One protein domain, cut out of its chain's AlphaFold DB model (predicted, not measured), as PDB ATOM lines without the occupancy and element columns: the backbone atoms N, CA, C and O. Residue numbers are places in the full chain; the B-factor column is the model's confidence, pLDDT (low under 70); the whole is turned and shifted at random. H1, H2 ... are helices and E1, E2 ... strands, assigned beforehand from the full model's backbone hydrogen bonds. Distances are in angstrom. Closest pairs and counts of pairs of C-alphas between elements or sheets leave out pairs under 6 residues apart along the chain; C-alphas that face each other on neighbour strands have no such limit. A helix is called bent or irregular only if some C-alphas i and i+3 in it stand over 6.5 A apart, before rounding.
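This is residues 194 to 378 and 445 to 466 of the 690 residues of the protein "HYR domain-containing protein" of Paenibacillus nanensis (UniProt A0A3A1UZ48). A small twisted sheet of four short strands is the core, with H2 and H3 over one face and H6 and H7 over the other, in three layers. The helical hairpin of H4 and H5 sits beyond the ends of E2 and E3, H8 is by the edge strand E4, and long loops surround these parts. The printed part has 207 residues, with eight named helices and four named strands in the order E1 H1 H2 H3 E2 H4 H5 H6 E3 H7 E4 H8; the sheet, E2 E3 E1 E4, is mixed. The class is mixed, helices and strands, with under half of the residues in named elements; the whole is compact, with a radius of gyration of the C-alphas of 16.6 A and spans of 46 by 42 by 31 A.

In the sheet, E2 (residues 254 to 257) and E3 (330 to 334) are parallel, with N 331 and O 254 3.0 A apart. E3 and E1 (194 to 196) are antiparallel, with N 194 and O 333 at 2.9 A, as are E1 and E4 (354 to 357), with N 195 and O 355 at 2.9 A. H3 (226 to 240) runs along the strands over E2 at a height over the sheet of 7.4 A, on the same face as H1 (197 to 200). H6 (320 to 326) is on the opposite face, at a height of 8.4 A. H6 touches H7 (337 to 349) at a shallow tilt of 31 degrees, the same way, closest at the C-alphas of Gly 326 and Ala 343, 4.0 A. E3, H7 and E4 form a split strand-helix-strand unit, two strands running the same way with E1 between them, and its crossover is right-handed; E2, H4 (260 to 269), H5 (286 to 300), H6 and E3 form a unit whose strands are neighbours. The hairpin H4 and H5 touch at a steep tilt of 40 degrees, opposite ways, closest at the C-alphas of Ile 268 and Ala 288, 5.0 A. H2 (215 to 220) is on the sheet, its closest C-alpha to E4 that of His 216, 5.6 A from Val 357; H8 (445 to 450) only grazes it. Every O i to N i+4 pair is within hydrogen-bond range in H2, H3, H4, H5 and H8, against 2 of 3 in H6 and 7 of 9 in H7; H1 is too short for such a pair.

E1 begins at C-alpha 194 (162.973, 230.418, 87.022). H3 is 20.5 A long, H5 20.7 A and H7 19.4 A; H7 is only just irregular, with C-alphas 338 and 341 7.0 A apart. H8 ends at C-alpha 450 (173.133, 238.864, 83.645).

The C-alphas of Asn 209 and Pro 465 are the two farthest apart, 52.0 A. Residues 379 to 444 are not printed, and C-alphas 378 and 445 are 25.0 A apart across the cut. The long links are H1 to H2, H3 to E2, H4 to H5 and H5 to H6. The mean pLDDT of the printed part is 96.3, and no printed residue is under 70.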
ATOM      1  N   VAL A 194     164.012 229.630  87.706       98.56
ATOM      2  CA  VAL A 194     162.973 230.418  87.022       98.56
ATOM      3  C   VAL A 194     161.642 230.344  87.762       98.56
ATOM      4  O   VAL A 194     161.399 229.423  88.547       98.56
ATOM      5  N   TYR A 195     160.762 231.306  87.489       98.75
ATOM      6  CA  TYR A 195     159.424 231.381  88.073       98.75
ATOM      7  C   TYR A 195     158.384 231.968  87.118       98.75
ATOM      8  O   TYR A 195     158.680 232.798  86.255       98.75
ATOM      9  N   ASN A 196     157.131 231.560  87.312       98.62
ATOM     10  CA  ASN A 196     155.971 232.111  86.616       98.62
ATOM     11  C   ASN A 196     155.507 233.395  87.332       98.62
ATOM     12  O   ASN A 196     154.829 233.342  88.361       98.62
ATOM     13  N   ILE A 197     155.880 234.562  86.798       98.56
ATOM     14  CA  ILE A 197     155.615 235.885  87.396       98.56
ATOM     15  C   ILE A 197     154.109 236.080  87.612       98.56
ATOM     16  O   ILE A 197     153.653 236.462  88.691       98.56
ATOM     17  N   SER A 198     153.321 235.697  86.608       98.19
ATOM     18  CA  SER A 198     151.860 235.796  86.598       98.19
ATOM     19  C   SER A 198     151.167 234.795  87.533       98.19
ATOM     20  O   SER A 198     149.936 234.787  87.624       98.19
ATOM     21  N   TYR A 199     151.913 233.917  88.210       98.56
ATOM     22  CA  TYR A 199     151.422 233.105  89.328       98.56
ATOM     23  C   TYR A 199     151.711 233.799  90.662       98.56
ATOM     24  O   TYR A 199     150.845 233.814  91.535       98.56
ATOM     25  N   LEU A 200     152.858 234.470  90.791       98.62
ATOM     26  CA  LEU A 200     153.216 235.253  91.980       98.62
ATOM     27  C   LEU A 200     152.262 236.438  92.193       98.62
ATOM     28  O   LEU A 200     151.793 236.652  93.309       98.62
ATOM     29  N   ASP A 201     151.848 237.120  91.119       97.81
ATOM     30  CA  ASP A 201     150.850 238.206  91.175       97.81
ATOM     31  C   ASP A 201     149.477 237.781  91.724       97.81
ATOM     32  O   ASP A 201     148.680 238.620  92.162       97.81
ATOM     33  N   LYS A 202     149.176 236.478  91.723       97.88
ATOM     34  CA  LYS A 202     147.928 235.925  92.261       97.88
ATOM     35  C   LYS A 202     148.006 235.696  93.779       97.88
ATOM     36  O   LYS A 202     146.962 235.624  94.422       97.88
ATOM     37  N   VAL A 203     149.209 235.625  94.361       98.44
ATOM     38  CA  VAL A 203     149.443 235.348  95.787       98.44
ATOM     39  C   VAL A 203     149.466 236.655  96.588       98.44
ATOM     40  O   VAL A 203     150.488 237.331  96.687       98.44
ATOM     41  N   ASP A 204     148.345 237.021  97.214       98.12
ATOM     42  CA  ASP A 204     148.254 238.277  97.983       98.12
ATOM     43  C   ASP A 204     149.225 238.355  99.179       98.12
ATOM     44  O   ASP A 204     149.628 239.447  99.573       98.12
ATOM     45  N   ALA A 205     149.676 237.214  99.713       98.38
ATOM     46  CA  ALA A 205     150.680 237.146 100.780       98.38
ATOM     47  C   ALA A 205     152.105 237.568 100.346       98.38
ATOM     48  O   ALA A 205     152.974 237.738 101.203       98.38
ATOM     49  N   LEU A 206     152.347 237.757  99.042       98.38
ATOM     50  CA  LEU A 206     153.600 238.284  98.482       98.38
ATOM     51  C   LEU A 206     153.559 239.806  98.247       98.38
ATOM     52  O   LEU A 206     154.486 240.351  97.646       98.38
ATOM     53  N   LYS A 207     152.483 240.501  98.650       97.81
ATOM     54  CA  LYS A 207     152.254 241.904  98.274       97.81
ATOM     55  C   LYS A 207     152.592 242.894  99.385       97.81
ATOM     56  O   LYS A 207     151.892 242.982 100.391       97.81
ATOM     57  N   GLU A 208     153.588 243.742  99.142       95.56
ATOM     58  CA  GLU A 208     153.884 244.914  99.966       95.56
ATOM     59  C   GLU A 208     153.270 246.171  99.336       95.56
ATOM     60  O   GLU A 208     153.432 246.447  98.148       95.56
ATOM     61  N   ASN A 209     152.529 246.955 100.126       94.19
ATOM     62  CA  ASN A 209     151.854 248.185  99.671       94.19
ATOM     63  C   ASN A 209     150.961 248.003  98.417       94.19
ATOM     64  O   ASN A 209     150.734 248.949  97.663       94.19
ATOM     65  N   GLY A 210     150.443 246.788  98.195       93.56
ATOM     66  CA  GLY A 210     149.607 246.433  97.042       93.56
ATOM     67  C   GLY A 210     150.370 246.004  95.780       93.56
ATOM     68  O   GLY A 210     149.721 245.696  94.783       93.56
ATOM     69  N   LYS A 211     151.707 245.946  95.811       95.12
ATOM     70  CA  LYS A 211     152.547 245.397  94.734       95.12
ATOM     71  C   LYS A 211     153.158 244.064  95.146       95.12
ATOM     72  O   LYS A 211     153.631 243.943  96.270       95.12
ATOM     73  N   THR A 212     153.185 243.098  94.235       97.38
ATOM     74  CA  THR A 212     153.943 241.848  94.390       97.38
ATOM     75  C   THR A 212     155.427 242.167  94.568       97.38
ATOM     76  O   THR A 212     155.957 242.996  93.832       97.38
ATOM     77  N   VAL A 213     156.083 241.530  95.539       97.94
ATOM     78  CA  VAL A 213     157.544 241.540  95.687       97.94
ATOM     79  C   VAL A 213     158.074 240.273  95.029       97.94
ATOM     80  O   VAL A 213     157.772 239.170  95.489       97.94
ATOM     81  N   TYR A 214     158.825 240.402  93.940       98.25
ATOM     82  CA  TYR A 214     159.331 239.267  93.168       98.25
ATOM     83  C   TYR A 214     160.681 238.749  93.710       98.25
ATOM     84  O   TYR A 214     161.367 239.455  94.456       98.25
ATOM     85  N   PRO A 215     161.131 237.542  93.314       98.38
ATOM     86  CA  PRO A 215     162.446 237.021  93.699       98.38
ATOM     87  C   PRO A 215     163.606 237.950  93.308       98.38
ATOM     88  O   PRO A 215     164.520 238.165  94.104       98.38
ATOM     89  N   HIS A 216     163.535 238.576  92.127       96.56
ATOM     90  CA  HIS A 216     164.531 239.560  91.688       96.56
ATOM     91  C   HIS A 216     164.555 240.825  92.563       96.56
ATOM     92  O   HIS A 216     165.633 241.365  92.804       96.56
ATOM     93  N   ASP A 217     163.413 241.265  93.112       96.75
ATOM     94  CA  ASP A 217     163.371 242.399  94.045       96.75
ATOM     95  C   ASP A 217     164.092 242.062  95.351       96.75
ATOM     96  O   ASP A 217     164.829 242.891  95.886       96.75
ATOM     97  N   LEU A 218     163.880 240.850  95.878       98.00
ATOM     98  CA  LEU A 218     164.556 240.374  97.086       98.00
ATOM     99  C   LEU A 218     166.061 240.231  96.851       98.00
ATOM    100  O   LEU A 218     166.849 240.623  97.715       98.00
ATOM    101  N   TRP A 219     166.468 239.732  95.681       97.44
ATOM    102  CA  TRP A 219     167.876 239.578  95.318       97.44
ATOM    103  C   TRP A 219     168.577 240.932  95.179       97.44
ATOM    104  O   TRP A 219     169.572 241.168  95.862       97.44
ATOM    105  N   LYS A 220     167.990 241.876  94.431       95.50
ATOM    106  CA  LYS A 220     168.498 243.252  94.278       95.50
ATOM    107  C   LYS A 220     168.553 244.033  95.601       95.50
ATOM    108  O   LYS A 220     169.328 244.975  95.738       95.50
ATOM    109  N   GLN A 221     167.757 243.637  96.597       95.88
ATOM    110  CA  GLN A 221     167.794 244.173  97.966       95.88
ATOM    111  C   GLN A 221     168.782 243.449  98.904       95.88
ATOM    112  O   GLN A 221     168.859 243.809 100.079       95.88
ATOM    113  N   GLY A 222     169.492 242.414  98.442       96.56
ATOM    114  CA  GLY A 222     170.377 241.578  99.264       96.56
ATOM    115  C   GLY A 222     169.654 240.659 100.265       96.56
ATOM    116  O   GLY A 222     170.291 240.102 101.162       96.56
ATOM    117  N   LYS A 223     168.331 240.503 100.118       97.81
ATOM    118  CA  LYS A 223     167.412 239.757 101.004       97.81
ATOM    119  C   LYS A 223     167.060 238.350 100.499       97.81
ATOM    120  O   LYS A 223     166.253 237.672 101.127       97.81
ATOM    121  N   TRP A 224     167.585 237.928  99.351       98.31
ATOM    122  CA  TRP A 224     167.275 236.622  98.762       98.31
ATOM    123  C   TRP A 224     168.117 235.520  99.406       98.31
ATOM    124  O   TRP A 224     169.242 235.248  98.991       98.31
ATOM    125  N   THR A 225     167.565 234.943 100.468       98.75
ATOM    126  CA  THR A 225     168.212 233.938 101.317       98.75
ATOM    127  C   THR A 225     167.404 232.645 101.383       98.75
ATOM    128  O   THR A 225     166.244 232.602 100.967       98.75
ATOM    129  N   TRP A 226     167.987 231.589 101.949       98.75
ATOM    130  CA  TRP A 226     167.311 230.311 102.165       98.75
ATOM    131  C   TRP A 226     166.039 230.438 103.006       98.75
ATOM    132  O   TRP A 226     165.006 229.903 102.596       98.75
ATOM    133  N   SER A 227     166.062 231.170 104.131       98.69
ATOM    134  CA  SER A 227     164.838 231.397 104.916       98.69
ATOM    135  C   SER A 227     163.819 232.276 104.183       98.69
ATOM    136  O   SER A 227     162.619 232.006 104.264       98.69
ATOM    137  N   ALA A 228     164.273 233.267 103.405       98.69
ATOM    138  CA  ALA A 228     163.389 234.107 102.600       98.69
ATOM    139  C   ALA A 228     162.695 233.304 101.489       98.69
ATOM    140  O   ALA A 228     161.484 233.429 101.323       98.69
ATOM    141  N   PHE A 229     163.417 232.443 100.763       98.88
ATOM    142  CA  PHE A 229     162.834 231.578  99.733       98.88
ATOM    143  C   PHE A 229     161.931 230.494 100.338       98.88
ATOM    144  O   PHE A 229     160.892 230.181  99.769       98.88
ATOM    145  N   GLU A 230     162.250 229.972 101.525       98.81
ATOM    146  CA  GLU A 230     161.400 229.014 102.244       98.81
ATOM    147  C   GLU A 230     160.057 229.629 102.693       98.81
ATOM    148  O   GLU A 230     159.002 229.015 102.518       98.81
ATOM    149  N   ASP A 231     160.064 230.867 103.201       98.75
ATOM    150  CA  ASP A 231     158.852 231.660 103.475       98.75
ATOM    151  C   ASP A 231     158.077 231.984 102.181       98.75
ATOM    152  O   ASP A 231     156.853 231.828 102.125       98.75
ATOM    153  N   TYR A 232     158.786 232.343 101.107       98.69
ATOM    154  CA  TYR A 232     158.206 232.606  99.786       98.69
ATOM    155  C   TYR A 232     157.477 231.374  99.226       98.69
ATOM    156  O   TYR A 232     156.304 231.453  98.853       98.69
ATOM    157  N   LEU A 233     158.140 230.212  99.233       98.88
ATOM    158  CA  LEU A 233     157.563 228.933  98.824       98.88
ATOM    159  C   LEU A 233     156.404 228.521  99.729       98.88
ATOM    160  O   LEU A 233     155.427 227.980  99.220       98.88
ATOM    161  N   THR A 234     156.460 228.804 101.034       98.88
ATOM    162  CA  THR A 234     155.345 228.531 101.958       98.88
ATOM    163  C   THR A 234     154.093 229.307 101.542       98.88
ATOM    164  O   THR A 234     153.047 228.699 101.320       98.88
ATOM    165  N   LYS A 235     154.208 230.622 101.319       98.81
ATOM    166  CA  LYS A 235     153.097 231.488 100.867       98.81
ATOM    167  C   LYS A 235     152.540 231.073  99.503       98.81
ATOM    168  O   LYS A 235     151.327 231.098  99.286       98.81
ATOM    169  N   VAL A 236     153.419 230.674  98.584       98.81
ATOM    170  CA  VAL A 236     153.037 230.132  97.272       98.81
ATOM    171  C   VAL A 236     152.290 228.802  97.428       98.81
ATOM    172  O   VAL A 236     151.225 228.640  96.836       98.81
ATOM    173  N   ASN A 237     152.792 227.878  98.251       98.38
ATOM    174  CA  ASN A 237     152.184 226.566  98.487       98.38
ATOM    175  C   ASN A 237     150.799 226.689  99.144       98.38
ATOM    176  O   ASN A 237     149.841 226.078  98.681       98.38
ATOM    177  N   GLU A 238     150.662 227.542 100.164       98.38
ATOM    178  CA  GLU A 238     149.376 227.841 100.812       98.38
ATOM    179  C   GLU A 238     148.344 228.394  99.821       98.38
ATOM    180  O   GLU A 238     147.180 227.990  99.845       98.38
ATOM    181  N   TYR A 239     148.758 229.284  98.912       98.62
ATOM    182  CA  TYR A 239     147.858 229.819  97.893       98.62
ATOM    183  C   TYR A 239     147.515 228.799  96.800       98.62
ATOM    184  O   TYR A 239     146.389 228.820  96.295       98.62
ATOM    185  N   TYR A 240     148.449 227.934  96.400       98.31
ATOM    186  CA  TYR A 240     148.243 226.954  95.327       98.31
ATOM    187  C   TYR A 240     147.684 225.602  95.786       98.31
ATOM    188  O   TYR A 240     147.255 224.810  94.945       98.31
ATOM    189  N   ALA A 241     147.568 225.372  97.096       95.19
ATOM    190  CA  ALA A 241     146.973 224.177  97.680       95.19
ATOM    191  C   ALA A 241     145.620 223.807  97.034       95.19
ATOM    192  O   ALA A 241     144.638 224.548  97.113       95.19
ATOM    193  N   ASN A 242     145.557 222.605  96.448       90.75
ATOM    194  CA  ASN A 242     144.395 222.034  95.747       90.75
ATOM    195  C   ASN A 242     143.973 222.753  94.444       90.75
ATOM    196  O   ASN A 242     142.885 222.482  93.932       90.75
ATOM    197  N   LYS A 243     144.798 223.646  93.880       97.81
ATOM    198  CA  LYS A 243     144.572 224.225  92.544       97.81
ATOM    199  C   LYS A 243     145.245 223.355  91.485       97.81
ATOM    200  O   LYS A 243     146.411 223.004  91.637       97.81
ATOM    201  N   MET A 244     144.520 223.030  90.419       97.56
ATOM    202  CA  MET A 244     145.035 222.216  89.311       97.56
ATOM    203  C   MET A 244     145.641 223.080  88.206       97.56
ATOM    204  O   MET A 244     145.292 224.256  88.073       97.56
ATOM    205  N   SER A 245     146.562 222.501  87.436       97.06
ATOM    206  CA  SER A 245     147.271 223.192  86.358       97.06
ATOM    207  C   SER A 245     146.336 223.559  85.192       97.06
ATOM    208  O   SER A 245     145.290 222.925  85.016       97.06
ATOM    209  N   PRO A 246     146.684 224.569  84.372       96.19
ATOM    210  CA  PRO A 246     145.845 224.997  83.256       96.19
ATOM    211  C   PRO A 246     145.860 224.027  82.063       96.19
ATOM    212  O   PRO A 246     144.975 224.126  81.216       96.19
ATOM    213  N   VAL A 247     146.843 223.119  81.975       96.12
ATOM    214  CA  VAL A 247     146.985 222.151  80.870       96.12
ATOM    215  C   VAL A 247     146.563 220.747  81.312       96.12
ATOM    216  O   VAL A 247     145.577 220.215  80.801       96.12
ATOM    217  N   ARG A 248     147.249 220.158  82.302       95.62
ATOM    218  CA  ARG A 248     146.846 218.891  82.937       95.62
ATOM    219  C   ARG A 248     145.945 219.192  84.134       95.62
ATOM    220  O   ARG A 248     146.419 219.429  85.245       95.62
ATOM    221  N   THR A 249     144.639 219.272  83.883       95.31
ATOM    222  CA  THR A 249     143.631 219.737  84.865       95.31
ATOM    223  C   THR A 249     143.339 218.745  86.003       95.31
ATOM    224  O   THR A 249     142.583 219.053  86.922       95.31
ATOM    225  N   ASP A 250     143.976 217.578  85.963       94.12
ATOM    226  CA  ASP A 250     144.075 216.552  87.001       94.12
ATOM    227  C   ASP A 250     145.330 216.698  87.892       94.12
ATOM    228  O   ASP A 250     145.363 216.157  88.998       94.12
ATOM    229  N   VAL A 251     146.347 217.452  87.449       96.19
ATOM    230  CA  VAL A 251     147.624 217.619  88.162       96.19
ATOM    231  C   VAL A 251     147.621 218.894  89.023       96.19
ATOM    232  O   VAL A 251     147.381 219.985  88.497       96.19
ATOM    233  N   PRO A 252     147.940 218.813  90.333       96.81
ATOM    234  CA  PRO A 252     147.996 219.979  91.215       96.81
ATOM    235  C   PRO A 252     149.252 220.828  90.992       96.81
ATOM    236  O   PRO A 252     150.353 220.288  90.821       96.81
ATOM    237  N   ILE A 253     149.077 222.151  91.077       98.44
ATOM    238  CA  ILE A 253     150.145 223.154  90.986       98.44
ATOM    239  C   ILE A 253     151.024 223.092  92.242       98.44
ATOM    240  O   ILE A 253     150.522 223.131  93.366       98.44
ATOM    241  N   LYS A 254     152.341 223.014  92.044       98.00
ATOM    242  CA  LYS A 254     153.354 222.814  93.097       98.00
ATOM    243  C   LYS A 254     154.184 224.080  93.293       98.00
ATOM    244  O   LYS A 254     154.487 224.758  92.311       98.00
ATOM    245  N   ALA A 255     154.613 224.384  94.517       98.50
ATOM    246  CA  ALA A 255     155.446 225.565  94.762       98.50
ATOM    247  C   ALA A 255     156.791 225.488  94.011       98.50
ATOM    248  O   ALA A 255     157.074 226.375  93.208       98.50
ATOM    249  N   PHE A 256     157.553 224.402  94.183       98.75
ATOM    250  CA  PHE A 256     158.814 224.153  93.473       98.75
ATOM    251  C   PHE A 256     158.922 222.676  93.055       98.75
ATOM    252  O   PHE A 256     159.132 221.796  93.892       98.75
ATOM    253  N   GLN A 257     158.777 222.388  91.761       98.44
ATOM    254  CA  GLN A 257     159.137 221.094  91.170       98.44
ATOM    255  C   GLN A 257     160.404 221.264  90.340       98.44
ATOM    256  O   GLN A 257     160.499 222.161  89.510       98.44
ATOM    257  N   THR A 258     161.380 220.392  90.555       98.12
ATOM    258  CA  THR A 258     162.737 220.551  90.019       98.12
ATOM    259  C   THR A 258     163.460 219.207  89.981       98.12
ATOM    260  O   THR A 258     163.014 218.254  90.619       98.12
ATOM    261  N   ASP A 259     164.591 219.105  89.287       97.62
ATOM    262  CA  ASP A 259     165.555 218.024  89.523       97.62
ATOM    263  C   ASP A 259     166.407 218.391  90.757       97.62
ATOM    264  O   ASP A 259     167.095 219.420  90.792       97.62
ATOM    265  N   TYR A 260     166.336 217.574  91.813       97.88
ATOM    266  CA  TYR A 260     167.042 217.834  93.071       97.88
ATOM    267  C   TYR A 260     168.569 217.852  92.918       97.88
ATOM    268  O   TYR A 260     169.235 218.472  93.739       97.88
ATOM    269  N   ARG A 261     169.133 217.220  91.880       97.25
ATOM    270  CA  ARG A 261     170.585 217.111  91.664       97.25
ATOM    271  C   ARG A 261     171.158 218.468  91.268       97.25
ATOM    272  O   ARG A 261     172.043 218.987  91.939       97.25
ATOM    273  N   TYR A 262     170.549 219.102  90.266       96.44
ATOM    274  CA  TYR A 262     170.836 220.491  89.892       96.44
ATOM    275  C   TYR A 262     170.521 221.466  91.029       96.44
ATOM    276  O   TYR A 262     171.263 222.417  91.253       96.44
ATOM    277  N   THR A 263     169.460 221.203  91.796       98.06
ATOM    278  CA  THR A 263     169.102 222.030  92.960       98.06
ATOM    279  C   THR A 263     170.137 221.932  94.086       98.06
ATOM    280  O   THR A 263     170.420 222.938  94.730       98.06
ATOM    281  N   ALA A 264     170.746 220.760  94.290       98.56
ATOM    282  CA  ALA A 264     171.829 220.573  95.249       98.56
ATOM    283  C   ALA A 264     173.078 221.332  94.795       98.56
ATOM    284  O   ALA A 264     173.585 222.137  95.563       98.56
ATOM    285  N   PHE A 265     173.516 221.168  93.541       98.12
ATOM    286  CA  PHE A 265     174.635 221.941  92.986       98.12
ATOM    287  C   PHE A 265     174.438 223.461  93.148       98.12
ATOM    288  O   PHE A 265     175.325 224.140  93.659       98.12
ATOM    289  N   GLN A 266     173.258 223.985  92.800       97.62
ATOM    290  CA  GLN A 266     172.931 225.406  92.977       97.62
ATOM    291  C   GLN A 266     173.008 225.852  94.452       97.62
ATOM    292  O   GLN A 266     173.598 226.887  94.750       97.62
ATOM    293  N   ALA A 267     172.466 225.065  95.390       98.50
ATOM    294  CA  ALA A 267     172.520 225.379  96.820       98.50
ATOM    295  C   ALA A 267     173.942 225.291  97.406       98.50
ATOM    296  O   ALA A 267     174.306 226.098  98.257       98.50
ATOM    297  N   ILE A 268     174.747 224.331  96.943       98.69
ATOM    298  CA  ILE A 268     176.137 224.123  97.373       98.69
ATOM    299  C   ILE A 268     177.003 225.322  96.947       98.69
ATOM    300  O   ILE A 268     177.697 225.895  97.787       98.69
ATOM    301  N   HIS A 269     176.894 225.763  95.688       97.62
ATOM    302  CA  HIS A 269     177.639 226.923  95.179       97.62
ATOM    303  C   HIS A 269     177.154 228.248  95.775       97.62
ATOM    304  O   HIS A 269     177.972 229.107  96.092       97.62
ATOM    305  N   ALA A 270     175.853 228.386  96.051       97.38
ATOM    306  CA  ALA A 270     175.328 229.550  96.762       97.38
ATOM    307  C   ALA A 270     175.801 229.647  98.234       97.38
ATOM    308  O   ALA A 270     175.644 230.706  98.842       97.38
ATOM    309  N   ASN A 271     176.388 228.577  98.798       97.94
ATOM    310  CA  ASN A 271     177.068 228.547 100.107       97.94
ATOM    311  C   ASN A 271     178.614 228.649  99.989       97.94
ATOM    312  O   ASN A 271     179.345 228.519 100.973       97.94
ATOM    313  N   GLY A 272     179.151 228.849  98.780       96.69
ATOM    314  CA  GLY A 272     180.595 228.855  98.520       96.69
ATOM    315  C   GLY A 272     181.272 227.494  98.688       96.69
ATOM    316  O   GLY A 272     182.461 227.440  99.003       96.69
ATOM    317  N   GLY A 273     180.516 226.403  98.539       96.94
ATOM    318  CA  GLY A 273     181.037 225.043  98.428       96.94
ATOM    319  C   GLY A 273     181.044 224.546  96.979       96.94
ATOM    320  O   GLY A 273     180.535 225.203  96.076       96.94
ATOM    321  N   ALA A 274     181.568 223.338  96.783       97.56
ATOM    322  CA  ALA A 274     181.450 222.562  95.549       97.56
ATOM    323  C   ALA A 274     181.325 221.065  95.892       97.56
ATOM    324  O   ALA A 274     181.504 220.658  97.045       97.56
ATOM    325  N   VAL A 275     181.029 220.237  94.894       97.88
ATOM    326  CA  VAL A 275     181.150 218.773  94.954       97.88
ATOM    327  C   VAL A 275     182.530 218.363  94.444       97.88
ATOM    328  O   VAL A 275     183.234 217.623  95.137       97.88
ATOM    329  N   TYR A 276     182.937 218.860  93.268       96.06
ATOM    330  CA  TYR A 276     184.275 218.671  92.700       96.06
ATOM    331  C   TYR A 276     184.742 219.925  91.937       96.06
ATOM    332  O   TYR A 276     184.600 220.031  90.719       96.06
ATOM    333  N   GLY A 277     185.291 220.884  92.688       93.38
ATOM    334  CA  GLY A 277     185.786 222.173  92.184       93.38
ATOM    335  C   GLY A 277     187.318 222.277  92.176       93.38
ATOM    336  O   GLY A 277     188.024 221.271  92.124       93.38
ATOM    337  N   ALA A 278     187.843 223.503  92.273       87.94
ATOM    338  CA  ALA A 278     189.287 223.783  92.248       87.94
ATOM    339  C   ALA A 278     190.090 223.095  93.379       87.94
ATOM    340  O   ALA A 278     191.236 222.704  93.163       87.94
ATOM    341  N   ASP A 279     189.479 222.892  94.551       90.62
ATOM    342  CA  ASP A 279     190.062 222.158  95.689       90.62
ATOM    343  C   ASP A 279     189.890 220.622  95.592       90.62
ATOM    344  O   ASP A 279     190.242 219.880  96.512       90.62
ATOM    345  N   GLY A 280     189.342 220.115  94.483       93.38
ATOM    346  CA  GLY A 280     189.017 218.703  94.304       93.38
ATOM    347  C   GLY A 280     187.722 218.296  95.015       93.38
ATOM    348  O   GLY A 280     186.737 219.029  95.003       93.38
ATOM    349  N   LEU A 281     187.687 217.077  95.570       96.50
ATOM    350  CA  LEU A 281     186.457 216.436  96.064       96.50
ATOM    351  C   LEU A 281     186.041 216.951  97.454       96.50
ATOM    352  O   LEU A 281     186.469 216.421  98.487       96.50
ATOM    353  N   THR A 282     185.148 217.939  97.454       97.75
ATOM    354  CA  THR A 282     184.646 218.682  98.625       97.75
ATOM    355  C   THR A 282     183.176 218.394  98.966       97.75
ATOM    356  O   THR A 282     182.599 219.045  99.837       97.75
ATOM    357  N   ALA A 283     182.581 217.356  98.367       97.88
ATOM    358  CA  ALA A 283     181.201 216.897  98.593       97.88
ATOM    359  C   ALA A 283     180.786 216.656 100.070       97.88
ATOM    360  O   ALA A 283     179.597 216.654 100.391       97.88
ATOM    361  N   ASP A 284     181.741 216.418 100.968       98.06
ATOM    362  CA  ASP A 284     181.586 216.197 102.416       98.06
ATOM    363  C   ASP A 284     181.885 217.440 103.281       98.06
ATOM    364  O   ASP A 284     181.908 217.334 104.513       98.06
ATOM    365  N   SER A 285     182.114 218.599 102.651       98.44
ATOM    366  CA  SER A 285     182.307 219.900 103.307       98.44
ATOM    367  C   SER A 285     181.113 220.308 104.178       98.44
ATOM    368  O   SER A 285     180.007 219.778 104.046       98.44
ATOM    369  N   ALA A 286     181.338 221.262 105.087       98.31
ATOM    370  CA  ALA A 286     180.264 221.822 105.904       98.31
ATOM    371  C   ALA A 286     179.241 222.541 105.013       98.31
ATOM    372  O   ALA A 286     178.047 222.272 105.113       98.31
ATOM    373  N   GLU A 287     179.742 223.353 104.080       98.19
ATOM    374  CA  GLU A 287     178.979 224.089 103.077       98.19
ATOM    375  C   GLU A 287     178.056 223.164 102.264       98.19
ATOM    376  O   GLU A 287     176.861 223.443 102.120       98.19
ATOM    377  N   ALA A 288     178.578 222.023 101.790       98.56
ATOM    378  CA  ALA A 288     177.790 221.063 101.020       98.56
ATOM    379  C   ALA A 288     176.785 220.276 101.876       98.56
ATOM    380  O   ALA A 288     175.663 220.018 101.434       98.56
ATOM    381  N   LYS A 289     177.152 219.906 103.109       98.75
ATOM    382  CA  LYS A 289     176.242 219.213 104.036       98.75
ATOM    383  C   LYS A 289     175.062 220.099 104.429       98.75
ATOM    384  O   LYS A 289     173.923 219.645 104.360       98.75
ATOM    385  N   GLU A 290     175.320 221.363 104.750       98.69
ATOM    386  CA  GLU A 290     174.292 222.343 105.101       98.69
ATOM    387  C   GLU A 290     173.344 222.637 103.924       98.69
ATOM    388  O   GLU A 290     172.123 222.644 104.096       98.69
ATOM    389  N   ALA A 291     173.883 222.791 102.709       98.81
ATOM    390  CA  ALA A 291     173.083 222.991 101.502       98.81
ATOM    391  C   ALA A 291     172.124 221.816 101.227       98.81
ATOM    392  O   ALA A 291     170.961 222.027 100.877       98.81
ATOM    393  N   VAL A 292     172.562 220.569 101.434       98.75
ATOM    394  CA  VAL A 292     171.680 219.400 101.271       98.75
ATOM    395  C   VAL A 292     170.688 219.259 102.437       98.75
ATOM    396  O   VAL A 292     169.547 218.851 102.217       98.75
ATOM    397  N   GLU A 293     171.050 219.661 103.661       98.75
ATOM    398  CA  GLU A 293     170.098 219.766 104.781       98.75
ATOM    399  C   GLU A 293     169.026 220.849 104.543       98.75
ATOM    400  O   GLU A 293     167.874 220.675 104.949       98.75
ATOM    401  N   TYR A 294     169.344 221.931 103.821       98.81
ATOM    402  CA  TYR A 294     168.345 222.895 103.347       98.81
ATOM    403  C   TYR A 294     167.365 222.268 102.344       98.81
ATOM    404  O   TYR A 294     166.150 222.407 102.516       98.81
ATOM    405  N   LEU A 295     167.855 221.514 101.351       98.69
ATOM    406  CA  LEU A 295     166.993 220.768 100.422       98.69
ATOM    407  C   LEU A 295     166.070 219.788 101.166       98.69
ATOM    408  O   LEU A 295     164.864 219.769 100.916       98.69
ATOM    409  N   ASP A 296     166.604 219.031 102.130       98.44
ATOM    410  CA  ASP A 296     165.814 218.105 102.949       98.44
ATOM    411  C   ASP A 296     164.729 218.829 103.766       98.44
ATOM    412  O   ASP A 296     163.607 218.336 103.927       98.44
ATOM    413  N   ARG A 297     165.018 220.052 104.230       98.56
ATOM    414  CA  ARG A 297     164.066 220.923 104.933       98.56
ATOM    415  C   ARG A 297     162.954 221.450 104.017       98.56
ATOM    416  O   ARG A 297     161.806 221.521 104.456       98.56
ATOM    417  N   LEU A 298     163.248 221.767 102.753       98.81
ATOM    418  CA  LEU A 298     162.222 222.128 101.762       98.81
ATOM    419  C   LEU A 298     161.352 220.920 101.376       98.81
ATOM    420  O   LEU A 298     160.126 221.043 101.290       98.81
ATOM    421  N   MET A 299     161.969 219.753 101.171       98.31
ATOM    422  CA  MET A 299     161.277 218.522 100.774       98.31
ATOM    423  C   MET A 299     160.384 217.974 101.894       98.31
ATOM    424  O   MET A 299     159.208 217.702 101.665       98.31
ATOM    425  N   SER A 300     160.880 217.905 103.133       97.81
ATOM    426  CA  SER A 300     160.088 217.464 104.297       97.81
ATOM    427  C   SER A 300     158.914 218.396 104.641       97.81
ATOM    428  O   SER A 300     157.939 217.958 105.254       97.81
ATOM    429  N   LYS A 301     158.958 219.661 104.199       98.19
ATOM    430  CA  LYS A 301     157.835 220.612 104.266       98.19
ATOM    431  C   LYS A 301     156.890 220.560 103.056       98.19
ATOM    432  O   LYS A 301     155.894 221.277 103.049       98.19
ATOM    433  N   ASN A 302     157.152 219.701 102.066       97.12
ATOM    434  CA  ASN A 302     156.436 219.623 100.783       97.12
ATOM    435  C   ASN A 302     156.468 220.945  99.983       97.12
ATOM    436  O   ASN A 302     155.534 221.252  99.243       97.12
ATOM    437  N   LEU A 303     157.530 221.743 100.149       98.69
ATOM    438  CA  LEU A 303     157.750 222.984  99.396       98.69
ATOM    439  C   LEU A 303     158.504 222.724  98.087       98.69
ATOM    440  O   LEU A 303     158.239 223.389  97.088       98.69
ATOM    441  N   MET A 304     159.403 221.734  98.100       98.56
ATOM    442  CA  MET A 304     160.202 221.261  96.968       98.56
ATOM    443  C   MET A 304     159.932 219.772  96.708       98.56
ATOM    444  O   MET A 304     159.812 219.004  97.662       98.56
ATOM    445  N   MET A 305     159.896 219.342  95.443       97.31
ATOM    446  CA  MET A 305     159.920 217.917  95.074       97.31
ATOM    447  C   MET A 305     160.516 217.667  93.677       97.31
ATOM    448  O   MET A 305     160.667 218.593  92.878       97.31
ATOM    449  N   SER A 306     160.821 216.401  93.374       97.25
ATOM    450  CA  SER A 306     161.155 215.929  92.024       97.25
ATOM    451  C   SER A 306     160.250 214.773  91.618       97.25
ATOM    452  O   SER A 306     160.006 213.864  92.411       97.25
ATOM    453  N   THR A 307     159.802 214.766  90.366       95.62
ATOM    454  CA  THR A 307     159.109 213.614  89.771       95.62
ATOM    455  C   THR A 307     160.145 212.550  89.398       95.62
ATOM    456  O   THR A 307     161.138 212.858  88.738       95.62
ATOM    457  N   ARG A 308     159.945 211.308  89.851       95.44
ATOM    458  CA  ARG A 308     160.904 210.191  89.742       95.44
ATOM    459  C   ARG A 308     160.390 209.099  88.807       95.44
ATOM    460  O   ARG A 308     159.188 209.024  88.561       95.44
ATOM    461  N   TYR A 309     161.283 208.237  88.319       92.62
ATOM    462  CA  TYR A 309     160.895 207.067  87.508       92.62
ATOM    463  C   TYR A 309     160.078 206.020  88.291       92.62
ATOM    464  O   TYR A 309     159.367 205.225  87.684       92.62
ATOM    465  N   GLY A 310     160.159 206.034  89.622       91.56
ATOM    466  CA  GLY A 310     159.421 205.170  90.541       91.56
ATOM    467  C   GLY A 310     159.594 205.652  91.982       91.56
ATOM    468  O   GLY A 310     160.454 206.491  92.263       91.56
ATOM    469  N   GLU A 311     158.780 205.147  92.911       90.19
ATOM    470  CA  GLU A 311     158.879 205.545  94.326       90.19
ATOM    471  C   GLU A 311     160.098 204.931  95.039       90.19
ATOM    472  O   GLU A 311     160.587 205.482  96.027       90.19
ATOM    473  N   ASP A 312     160.615 203.828  94.506       91.50
ATOM    474  CA  ASP A 312     161.745 203.023  94.978       91.50
ATOM    475  C   ASP A 312     163.115 203.476  94.441       91.50
ATOM    476  O   ASP A 312     164.145 203.136  95.024       91.50
ATOM    477  N   THR A 313     163.142 204.278  93.373       94.75
ATOM    478  CA  THR A 313     164.368 204.811  92.755       94.75
ATOM    479  C   THR A 313     164.548 206.300  93.027       94.75
ATOM    480  O   THR A 313     163.612 207.089  92.917       94.75
ATOM    481  N   SER A 314     165.766 206.726  93.363       96.25
ATOM    482  CA  SER A 314     166.100 208.142  93.549       96.25
ATOM    483  C   SER A 314     166.178 208.925  92.235       96.25
ATOM    484  O   SER A 314     166.243 210.153  92.274       96.25
ATOM    485  N   VAL A 315     166.196 208.258  91.077       96.50
ATOM    486  CA  VAL A 315     166.460 208.901  89.782       96.50
ATOM    487  C   VAL A 315     165.254 209.757  89.348       96.50
ATOM    488  O   VAL A 315     164.152 209.220  89.167       96.50
ATOM    489  N   PRO A 316     165.427 211.082  89.163       95.50
ATOM    490  CA  PRO A 316     164.374 211.956  88.665       95.50
ATOM    491  C   PRO A 316     164.192 211.772  87.152       95.50
ATOM    492  O   PRO A 316     165.144 211.474  86.427       95.50
ATOM    493  N   GLY A 317     162.966 211.959  86.667       94.88
ATOM    494  CA  GLY A 317     162.649 211.836  85.246       94.88
ATOM    495  C   GLY A 317     163.327 212.923  84.412       94.88
ATOM    496  O   GLY A 317     163.170 214.113  84.695       94.88
ATOM    497  N   TRP A 318     164.099 212.522  83.396       92.50
ATOM    498  CA  TRP A 318     164.956 213.445  82.646       92.50
ATOM    499  C   TRP A 318     164.152 214.587  82.009       92.50
ATOM    500  O   TRP A 318     163.212 214.342  81.260       92.50
ATOM    501  N   THR A 319     164.535 215.824  82.348       94.50
ATOM    502  CA  THR A 319     163.948 217.110  81.915       94.50
ATOM    503  C   THR A 319     162.455 217.349  82.196       94.50
ATOM    504  O   THR A 319     161.946 218.418  81.845       94.50
ATOM    505  N   TRP A 320     161.743 216.439  82.877       96.56
ATOM    506  CA  TRP A 320     160.288 216.545  83.095       96.56
ATOM    507  C   TRP A 320     159.879 217.848  83.800       96.56
ATOM    508  O   TRP A 320     158.877 218.461  83.441       96.56
ATOM    509  N   ASN A 321     160.696 218.347  84.733       97.31
ATOM    510  CA  ASN A 321     160.462 219.603  85.454       97.31
ATOM    511  C   ASN A 321     160.494 220.873  84.573       97.31
ATOM    512  O   ASN A 321     160.005 221.915  85.014       97.31
ATOM    513  N   GLY A 322     161.066 220.814  83.364       96.88
ATOM    514  CA  GLY A 322     160.981 221.893  82.375       96.88
ATOM    515  C   GLY A 322     159.644 221.873  81.628       96.88
ATOM    516  O   GLY A 322     158.963 222.895  81.536       96.88
ATOM    517  N   SER A 323     159.230 220.689  81.168       96.69
ATOM    518  CA  SER A 323     157.940 220.465  80.498       96.69
ATOM    519  C   SER A 323     156.748 220.763  81.414       96.69
ATOM    520  O   SER A 323     155.836 221.494  81.029       96.69
ATOM    521  N   ASP A 324     156.784 220.267  82.651       97.81
ATOM    522  CA  ASP A 324     155.713 220.447  83.636       97.81
ATOM    523  C   ASP A 324     155.585 221.929  84.067       97.81
ATOM    524  O   ASP A 324     154.478 222.434  84.268       97.81
ATOM    525  N   PHE A 325     156.691 222.686  84.113       98.56
ATOM    526  CA  PHE A 325     156.639 224.149  84.266       98.56
ATOM    527  C   PHE A 325     155.987 224.822  83.047       98.56
ATOM    528  O   PHE A 325     155.116 225.678  83.215       98.56
ATOM    529  N   GLY A 326     156.330 224.401  81.823       97.75
ATOM    530  CA  GLY A 326     155.675 224.861  80.591       97.75
ATOM    531  C   GLY A 326     154.154 224.654  80.610       97.75
ATOM    532  O   GLY A 326     153.403 225.554  80.220       97.75
ATOM    533  N   ASN A 327     153.688 223.532  81.169       97.75
ATOM    534  CA  ASN A 327     152.269 223.219  81.398       97.75
ATOM    535  C   ASN A 327     151.594 224.063  82.501       97.75
ATOM    536  O   ASN A 327     150.368 224.039  82.621       97.75
ATOM    537  N   GLY A 328     152.358 224.814  83.304       98.06
ATOM    538  CA  GLY A 328     151.851 225.581  84.449       98.06
ATOM    539  C   GLY A 328     151.629 224.743  85.715       98.06
ATOM    540  O   GLY A 328     150.818 225.110  86.564       98.06
ATOM    541  N   GLU A 329     152.312 223.604  85.854       98.19
ATOM    542  CA  GLU A 329     152.156 222.680  86.989       98.19
ATOM    543  C   GLU A 329     153.052 223.024  88.184       98.19
ATOM    544  O   GLU A 329     152.882 222.469  89.270       98.19
ATOM    545  N   THR A 330     153.989 223.959  88.030       98.50
ATOM    546  CA  THR A 330     154.776 224.471  89.151       98.50
ATOM    547  C   THR A 330     155.103 225.954  89.010       98.50
ATOM    548  O   THR A 330     155.164 226.486  87.903       98.50
ATOM    549  N   VAL A 331     155.264 226.634  90.148       98.75
ATOM    550  CA  VAL A 331     155.519 228.079  90.210       98.75
ATOM    551  C   VAL A 331     157.003 228.400  90.032       98.75
ATOM    552  O   VAL A 331     157.313 229.404  89.396       98.75
ATOM    553  N   PHE A 332     157.886 227.537  90.542       98.88
ATOM    554  CA  PHE A 332     159.343 227.590  90.398       98.88
ATOM    555  C   PHE A 332     159.882 226.280  89.806       98.88
ATOM    556  O   PHE A 332     159.352 225.209  90.097       98.88
ATOM    557  N   THR A 333     160.974 226.346  89.046       98.69
ATOM    558  CA  THR A 333     161.760 225.176  88.599       98.69
ATOM    559  C   THR A 333     163.210 225.596  88.347       98.69
ATOM    560  O   THR A 333     163.456 226.763  88.038       98.69
ATOM    561  N   ASN A 334     164.174 224.673  88.436       97.88
ATOM    562  CA  ASN A 334     165.485 224.892  87.820       97.88
ATOM    563  C   ASN A 334     165.374 224.504  86.341       97.88
ATOM    564  O   ASN A 334     165.273 223.320  86.011       97.88
ATOM    565  N   MET A 335     165.295 225.501  85.459       96.88
ATOM    566  CA  MET A 335     164.894 225.304  84.064       96.88
ATOM    567  C   MET A 335     165.968 224.597  83.245       96.88
ATOM    568  O   MET A 335     167.143 224.933  83.291       96.88
ATOM    569  N   VAL A 336     165.539 223.659  82.411       93.88
ATOM    570  CA  VAL A 336     166.395 223.017  81.417       93.88
ATOM    571  C   VAL A 336     166.676 224.029  80.291       93.88
ATOM    572  O   VAL A 336     165.722 224.418  79.613       93.88
ATOM    573  N   PRO A 337     167.933 224.463  80.045       90.62
ATOM    574  CA  PRO A 337     168.238 225.588  79.152       90.62
ATOM    575  C   PRO A 337     167.590 225.485  77.766       90.62
ATOM    576  O   PRO A 337     166.877 226.390  77.334       90.62
ATOM    577  N   TRP A 338     167.723 224.326  77.114       89.88
ATOM    578  CA  TRP A 338     167.172 224.065  75.780       89.88
ATOM    579  C   TRP A 338     165.641 223.899  75.734       89.88
ATOM    580  O   TRP A 338     165.069 223.894  74.646       89.88
ATOM    581  N   LEU A 339     164.958 223.792  76.882       95.31
ATOM    582  CA  LEU A 339     163.488 223.815  76.966       95.31
ATOM    583  C   LEU A 339     162.932 225.197  77.348       95.31
ATOM    584  O   LEU A 339     161.740 225.441  77.151       95.31
ATOM    585  N   SER A 340     163.776 226.110  77.846       96.38
ATOM    586  CA  SER A 340     163.368 227.421  78.369       96.38
ATOM    587  C   SER A 340     162.540 228.227  77.360       96.38
ATOM    588  O   SER A 340     161.483 228.749  77.709       96.38
ATOM    589  N   ASN A 341     162.943 228.242  76.082       96.31
ATOM    590  CA  ASN A 341     162.192 228.920  75.021       96.31
ATOM    591  C   ASN A 341     160.759 228.373  74.870       96.31
ATOM    592  O   ASN A 341     159.798 229.140  74.878       96.31
ATOM    593  N   GLY A 342     160.607 227.046  74.778       97.12
ATOM    594  CA  GLY A 342     159.305 226.391  74.625       97.12
ATOM    595  C   GLY A 342     158.412 226.549  75.856       97.12
ATOM    596  O   GLY A 342     157.206 226.763  75.724       97.12
ATOM    597  N   ALA A 343     159.001 226.531  77.055       97.62
ATOM    598  CA  ALA A 343     158.302 226.855  78.293       97.62
ATOM    599  C   ALA A 343     157.810 228.316  78.296       97.62
ATOM    600  O   ALA A 343     156.623 228.556  78.518       97.62
ATOM    601  N   GLY A 344     158.675 229.279  77.961       97.50
ATOM    602  CA  GLY A 344     158.323 230.699  77.849       97.50
ATOM    603  C   GLY A 344     157.220 230.968  76.820       97.50
ATOM    604  O   GLY A 344     156.261 231.673  77.124       97.50
ATOM    605  N   GLN A 345     157.282 230.337  75.641       97.69
ATOM    606  CA  GLN A 345     156.205 230.389  74.641       97.69
ATOM    607  C   GLN A 345     154.889 229.795  75.175       97.69
ATOM    608  O   GLN A 345     153.818 230.366  74.956       97.69
ATOM    609  N   SER A 346     154.957 228.676  75.903       97.94
ATOM    610  CA  SER A 346     153.781 228.019  76.491       97.94
ATOM    611  C   SER A 346     153.109 228.900  77.548       97.94
ATOM    612  O   SER A 346     151.885 229.032  77.540       97.94
ATOM    613  N   LEU A 347     153.895 229.566  78.401       98.00
ATOM    614  CA  LEU A 347     153.413 230.575  79.348       98.00
ATOM    615  C   LEU A 347     152.801 231.778  78.605       98.00
ATOM    616  O   LEU A 347     151.639 232.119  78.842       98.00
ATOM    617  N   ALA A 348     153.515 232.355  77.635       97.00
ATOM    618  CA  ALA A 348     153.050 233.509  76.865       97.00
ATOM    619  C   ALA A 348     151.728 233.235  76.122       97.00
ATOM    620  O   ALA A 348     150.863 234.110  76.057       97.00
ATOM    621  N   SER A 349     151.509 232.003  75.642       97.38
ATOM    622  CA  SER A 349     150.245 231.583  75.010       97.38
ATOM    623  C   SER A 349     149.023 231.674  75.939       97.38
ATOM    624  O   SER A 349     147.897 231.836  75.466       97.38
ATOM    625  N   ARG A 350     149.243 231.623  77.260       97.25
ATOM    626  CA  ARG A 350     148.227 231.786  78.314       97.25
ATOM    627  C   ARG A 350     148.170 233.210  78.886       97.25
ATOM    628  O   ARG A 350     147.369 233.471  79.781       97.25
ATOM    629  N   GLY A 351     149.003 234.130  78.389       96.94
ATOM    630  CA  GLY A 351     149.195 235.459  78.975       96.94
ATOM    631  C   GLY A 351     149.991 235.438  80.286       96.94
ATOM    632  O   GLY A 351     149.763 236.281  81.151       96.94
ATOM    633  N   GLU A 352     150.879 234.456  80.455       98.06
ATOM    634  CA  GLU A 352     151.772 234.315  81.609       98.06
ATOM    635  C   GLU A 352     153.212 234.712  81.230       98.06
ATOM    636  O   GLU A 352     153.666 234.392  80.133       98.06
ATOM    637  N   SER A 353     153.944 235.367  82.137       97.69
ATOM    638  CA  SER A 353     155.353 235.757  81.935       97.69
ATOM    639  C   SER A 353     156.315 234.915  82.782       97.69
ATOM    640  O   SER A 353     156.020 234.594  83.937       97.69
ATOM    641  N   MET A 354     157.492 234.603  82.230       98.12
ATOM    642  CA  MET A 354     158.583 233.909  82.927       98.12
ATOM    643  C   MET A 354     159.664 234.895  83.391       98.12
ATOM    644  O   MET A 354     160.089 235.764  82.627       98.12
ATOM    645  N   GLY A 355     160.126 234.728  84.629       97.88
ATOM    646  CA  GLY A 355     161.259 235.447  85.210       97.88
ATOM    647  C   GLY A 355     162.350 234.495  85.697       97.88
ATOM    648  O   GLY A 355     162.121 233.294  85.829       97.88
ATOM    649  N   ILE A 356     163.528 235.048  85.975       97.38
ATOM    650  CA  ILE A 356     164.725 234.336  86.446       97.38
ATOM    651  C   ILE A 356     165.298 235.028  87.690       97.38
ATOM    652  O   ILE A 356     165.019 236.206  87.936       97.38
ATOM    653  N   VAL A 357     166.024 234.288  88.526       97.12
ATOM    654  CA  VAL A 357     166.762 234.799  89.692       97.12
ATOM    655  C   VAL A 357     167.957 233.876  89.973       97.12
ATOM    656  O   VAL A 357     167.851 232.675  89.724       97.12
ATOM    657  N   PRO A 358     169.079 234.386  90.510       96.06
ATOM    658  CA  PRO A 358     170.086 233.538  91.141       96.06
ATOM    659  C   PRO A 358     169.482 232.614  92.211       96.06
ATOM    660  O   PRO A 358     168.516 232.977  92.889       96.06
ATOM    661  N   PHE A 359     170.043 231.422  92.395       97.50
ATOM    662  CA  PHE A 359     169.658 230.547  93.501       97.50
ATOM    663  C   PHE A 359     170.076 231.188  94.839       97.50
ATOM    664  O   PHE A 359     171.203 231.670  94.925       97.50
ATOM    665  N   PRO A 360     169.207 231.239  95.867       98.25
ATOM    666  CA  PRO A 360     169.471 232.005  97.087       98.25
ATOM    667  C   PRO A 360     170.657 231.477  97.906       98.25
ATOM    668  O   PRO A 360     170.882 230.269  97.984       98.25
ATOM    669  N   ARG A 361     171.346 232.400  98.589       98.25
ATOM    670  CA  ARG A 361     172.406 232.143  99.587       98.25
ATOM    671  C   ARG A 361     171.856 231.657 100.941       98.25
ATOM    672  O   ARG A 361     170.689 231.935 101.237       98.25
ATOM    673  N   PRO A 362     172.670 231.040 101.820       98.44
ATOM    674  CA  PRO A 362     172.343 230.937 103.246       98.44
ATOM    675  C   PRO A 362     172.129 232.321 103.878       98.44
ATOM    676  O   PRO A 362     172.482 233.362 103.314       98.44
ATOM    677  N   ASP A 363     171.509 232.345 105.056       98.12
ATOM    678  CA  ASP A 363     171.040 233.575 105.702       98.12
ATOM    679  C   ASP A 363     172.161 234.482 106.245       98.12
ATOM    680  O   ASP A 363     172.007 235.707 106.230       98.12
ATOM    681  N   ASP A 364     173.278 233.904 106.693       95.62
ATOM    682  CA  ASP A 364     174.396 234.578 107.370       95.62
ATOM    683  C   ASP A 364     175.468 235.149 106.424       95.62
ATOM    684  O   ASP A 364     176.121 236.138 106.769       95.62
ATOM    685  N   LEU A 365     175.615 234.572 105.229       96.50
ATOM    686  CA  LEU A 365     176.515 235.047 104.178       96.50
ATOM    687  C   LEU A 365     176.104 236.440 103.661       96.50
ATOM    688  O   LEU A 365     174.915 236.751 103.586       96.50
ATOM    689  N   ALA A 366     177.048 237.306 103.281       96.75
ATOM    690  CA  ALA A 366     176.688 238.610 102.712       96.75
ATOM    691  C   ALA A 366     176.185 238.480 101.259       96.75
ATOM    692  O   ALA A 366     176.499 237.524 100.553       96.75
ATOM    693  N   ALA A 367     175.388 239.447 100.792       94.94
ATOM    694  CA  ALA A 367     174.891 239.457  99.408       94.94
ATOM    695  C   ALA A 367     175.970 239.846  98.376       94.94
ATOM    696  O   ALA A 367     175.781 239.629  97.182       94.94
ATOM    697  N   ASP A 368     177.071 240.423  98.853       94.69
ATOM    698  CA  ASP A 368     178.289 240.802  98.140       94.69
ATOM    699  C   ASP A 368     179.516 239.976  98.591       94.69
ATOM    700  O   ASP A 368     180.653 240.340  98.290       94.69
ATOM    701  N   ASP A 369     179.305 238.864  99.311       96.75
ATOM    702  CA  ASP A 369     180.386 237.943  99.673       96.75
ATOM    703  C   ASP A 369     180.869 237.173  98.430       96.75
ATOM    704  O   ASP A 369     180.035 236.603  97.723       96.75
ATOM    705  N   PRO A 370     182.185 237.088  98.152       94.19
ATOM    706  CA  PRO A 370     182.699 236.324  97.015       94.19
ATOM    707  C   PRO A 370     182.407 234.816  97.085       94.19
ATOM    708  O   PRO A 370     182.529 234.151  96.066       94.19
ATOM    709  N   LYS A 371     182.005 234.263  98.241       95.00
ATOM    710  CA  LYS A 371     181.478 232.889  98.334       95.00
ATOM    711  C   LYS A 371     180.096 232.715  97.694       95.00
ATOM    712  O   LYS A 371     179.710 231.579  97.439       95.00
ATOM    713  N   TYR A 372     179.316 233.780  97.488       95.81
ATOM    714  CA  TYR A 372     177.972 233.673  96.912       95.81
ATOM    715  C   TYR A 372     178.046 233.535  95.383       95.81
ATOM    716  O   TYR A 372     177.701 234.444  94.626       95.81
ATOM    717  N   GLU A 373     178.528 232.380  94.931       93.38
ATOM    718  CA  GLU A 373     178.615 232.042  93.514       93.38
ATOM    719  C   GLU A 373     177.334 231.363  93.005       93.38
ATOM    720  O   GLU A 373     176.387 231.073  93.742       93.38
ATOM    721  N   GLN A 374     177.299 231.115  91.699       93.69
ATOM    722  CA  GLN A 374     176.312 230.275  91.023       93.69
ATOM    723  C   GLN A 374     177.062 229.137  90.332       93.69
ATOM    724  O   GLN A 374     178.225 229.304  89.955       93.69
ATOM    725  N   VAL A 375     176.429 227.973  90.178       93.94
ATOM    726  CA  VAL A 375     177.117 226.826  89.573       93.94
ATOM    727  C   VAL A 375     177.222 226.978  88.051       93.94
ATOM    728  O   VAL A 375     176.249 227.309  87.376       93.94
ATOM    729  N   ILE A 376     178.413 226.720  87.516       91.75
ATOM    730  CA  ILE A 376     178.750 226.736  86.092       91.75
ATOM    731  C   ILE A 376     179.400 225.383  85.789       91.75
ATOM    732  O   ILE A 376     180.510 225.105  86.249       91.75
ATOM    733  N   PHE A 377     178.715 224.529  85.027       91.06
ATOM    734  CA  PHE A 377     179.254 223.222  84.648       91.06
ATOM    735  C   PHE A 377     180.110 223.308  83.374       91.06
ATOM    736  O   PHE A 377     179.811 224.104  82.479       91.06
ATOM    737  N   PRO A 378     181.123 222.438  83.212       88.00
ATOM    738  CA  PRO A 378     181.676 222.132  81.905       88.00
ATOM    739  C   PRO A 378     180.595 221.424  81.082       88.00
ATOM    740  O   PRO A 378     180.058 220.389  81.479       88.00
ATOM    741  N   VAL A 445     164.451 241.501  85.804       97.25
ATOM    742  CA  VAL A 445     164.610 240.170  85.183       97.25
ATOM    743  C   VAL A 445     165.870 240.131  84.304       97.25
ATOM    744  O   VAL A 445     166.595 239.139  84.320       97.25
ATOM    745  N   MET A 446     166.168 241.218  83.582       96.81
ATOM    746  CA  MET A 446     167.374 241.355  82.759       96.81
ATOM    747  C   MET A 446     168.653 241.396  83.610       96.81
ATOM    748  O   MET A 446     169.605 240.679  83.310       96.81
ATOM    749  N   GLU A 447     168.661 242.176  84.697       95.75
ATOM    750  CA  GLU A 447     169.763 242.201  85.669       95.75
ATOM    751  C   GLU A 447     170.004 240.817  86.286       95.75
ATOM    752  O   GLU A 447     171.143 240.352  86.320       95.75
ATOM    753  N   ALA A 448     168.938 240.134  86.721       95.38
ATOM    754  CA  ALA A 448     169.014 238.798  87.307       95.38
ATOM    755  C   ALA A 448     169.547 237.743  86.321       95.38
ATOM    756  O   ALA A 448     170.322 236.877  86.720       95.38
ATOM    757  N   PHE A 449     169.188 237.842  85.037       95.06
ATOM    758  CA  PHE A 449     169.763 237.019  83.969       95.06
ATOM    759  C   PHE A 449     171.272 237.271  83.809       95.06
ATOM    760  O   PHE A 449     172.066 236.330  83.825       95.06
ATOM    761  N   THR A 450     171.697 238.537  83.727       92.56
ATOM    762  CA  THR A 450     173.133 238.864  83.645       92.56
ATOM    763  C   THR A 450     173.906 238.486  84.910       92.56
ATOM    764  O   THR A 450     175.074 238.129  84.818       92.56
ATOM    765  N   GLY A 451     173.256 238.496  86.078       90.00
ATOM    766  CA  GLY A 451     173.855 238.141  87.367       90.00
ATOM    767  C   GLY A 451     174.196 236.658  87.544       90.00
ATOM    768  O   GLY A 451     174.964 236.338  88.444       90.00
ATOM    769  N   ILE A 452     173.669 235.765  86.695       88.25
ATOM    770  CA  ILE A 452     174.058 234.340  86.650       88.25
ATOM    771  C   ILE A 452     174.981 233.996  85.466       88.25
ATOM    772  O   ILE A 452     175.329 232.833  85.275       88.25
ATOM    773  N   SER A 453     175.323 234.975  84.623       84.50
ATOM    774  CA  SER A 453     175.984 234.728  83.337       84.50
ATOM    775  C   SER A 453     177.501 234.591  83.478       84.50
ATOM    776  O   SER A 453     178.167 235.499  83.971       84.50
ATOM    777  N   GLY A 454     178.067 233.492  82.973       79.81
ATOM    778  CA  GLY A 454     179.514 233.268  82.955       79.81
ATOM    779  C   GLY A 454     179.910 231.950  82.288       79.81
ATOM    780  O   GLY A 454     179.144 230.988  82.290       79.81
ATOM    781  N   SER A 455     181.115 231.912  81.709       74.50
ATOM    782  CA  SER A 455     181.641 230.789  80.909       74.50
ATOM    783  C   SER A 455     182.719 229.939  81.590       74.50
ATOM    784  O   SER A 455     183.124 228.931  81.021       74.50
ATOM    785  N   SER A 456     183.231 230.349  82.752       86.06
ATOM    786  CA  SER A 456     184.310 229.647  83.464       86.06
ATOM    787  C   SER A 456     183.720 228.614  84.429       86.06
ATOM    788  O   SER A 456     183.101 229.033  85.405       86.06
ATOM    789  N   PRO A 457     183.871 227.295  84.197       90.50
ATOM    790  CA  PRO A 457     183.263 226.297  85.071       90.50
ATOM    791  C   PRO A 457     183.863 226.309  86.479       90.50
ATOM    792  O   PRO A 457     185.080 226.410  86.620       90.50
ATOM    793  N   ASN A 458     183.022 226.152  87.502       92.88
ATOM    794  CA  ASN A 458     183.437 226.002  88.904       92.88
ATOM    795  C   ASN A 458     183.064 224.628  89.505       92.88
ATOM    796  O   ASN A 458     183.516 224.307  90.603       92.88
ATOM    797  N   GLU A 459     182.310 223.790  88.780       94.69
ATOM    798  CA  GLU A 459     181.879 222.455  89.219       94.69
ATOM    799  C   GLU A 459     182.085 221.397  88.132       94.69
ATOM    800  O   GLU A 459     181.436 221.440  87.089       94.69
ATOM    801  N   TYR A 460     182.946 220.411  88.383       94.06
ATOM    802  CA  TYR A 460     183.319 219.371  87.419       94.06
ATOM    803  C   TYR A 460     182.694 217.996  87.717       94.06
ATOM    804  O   TYR A 460     182.857 217.073  86.916       94.06
ATOM    805  N   ALA A 461     181.965 217.820  88.826       94.88
ATOM    806  CA  ALA A 461     181.387 216.530  89.226       94.88
ATOM    807  C   ALA A 461     180.462 215.914  88.164       94.88
ATOM    808  O   ALA A 461     180.463 214.698  87.975       94.88
ATOM    809  N   THR A 462     179.707 216.740  87.432       92.12
ATOM    810  CA  THR A 462     178.774 216.297  86.380       92.12
ATOM    811  C   THR A 462     179.451 215.519  85.253       92.12
ATOM    812  O   THR A 462     178.820 214.635  84.676       92.12
ATOM    813  N   ILE A 463     180.729 215.798  84.976       91.50
ATOM    814  CA  ILE A 463     181.512 215.139  83.923       91.50
ATOM    815  C   ILE A 463     182.458 214.048  84.451       91.50
ATOM    816  O   ILE A 463     183.229 213.487  83.673       91.50
ATOM    817  N   MET A 464     182.425 213.729  85.749       92.81
ATOM    818  CA  MET A 464     183.252 212.677  86.355       92.81
ATOM    819  C   MET A 464     182.621 211.279  86.227       92.81
ATOM    820  O   MET A 464     181.398 211.147  86.283       92.81
ATOM    821  N   PRO A 465     183.423 210.195  86.132       89.31
ATOM    822  CA  PRO A 465     182.893 208.832  85.975       89.31
ATOM    823  C   PRO A 465     182.093 208.341  87.193       89.31
ATOM    824  O   PRO A 465     181.284 207.426  87.076       89.31
ATOM    825  N   TRP A 466     182.290 208.963  88.357       93.69
ATOM    826  CA  TRP A 466     181.555 208.686  89.590       93.69
ATOM    827  C   TRP A 466     180.282 209.529  89.764       93.69
ATOM    828  O   TRP A 466     179.597 209.350  90.767       93.69
TER     829      TRP A 466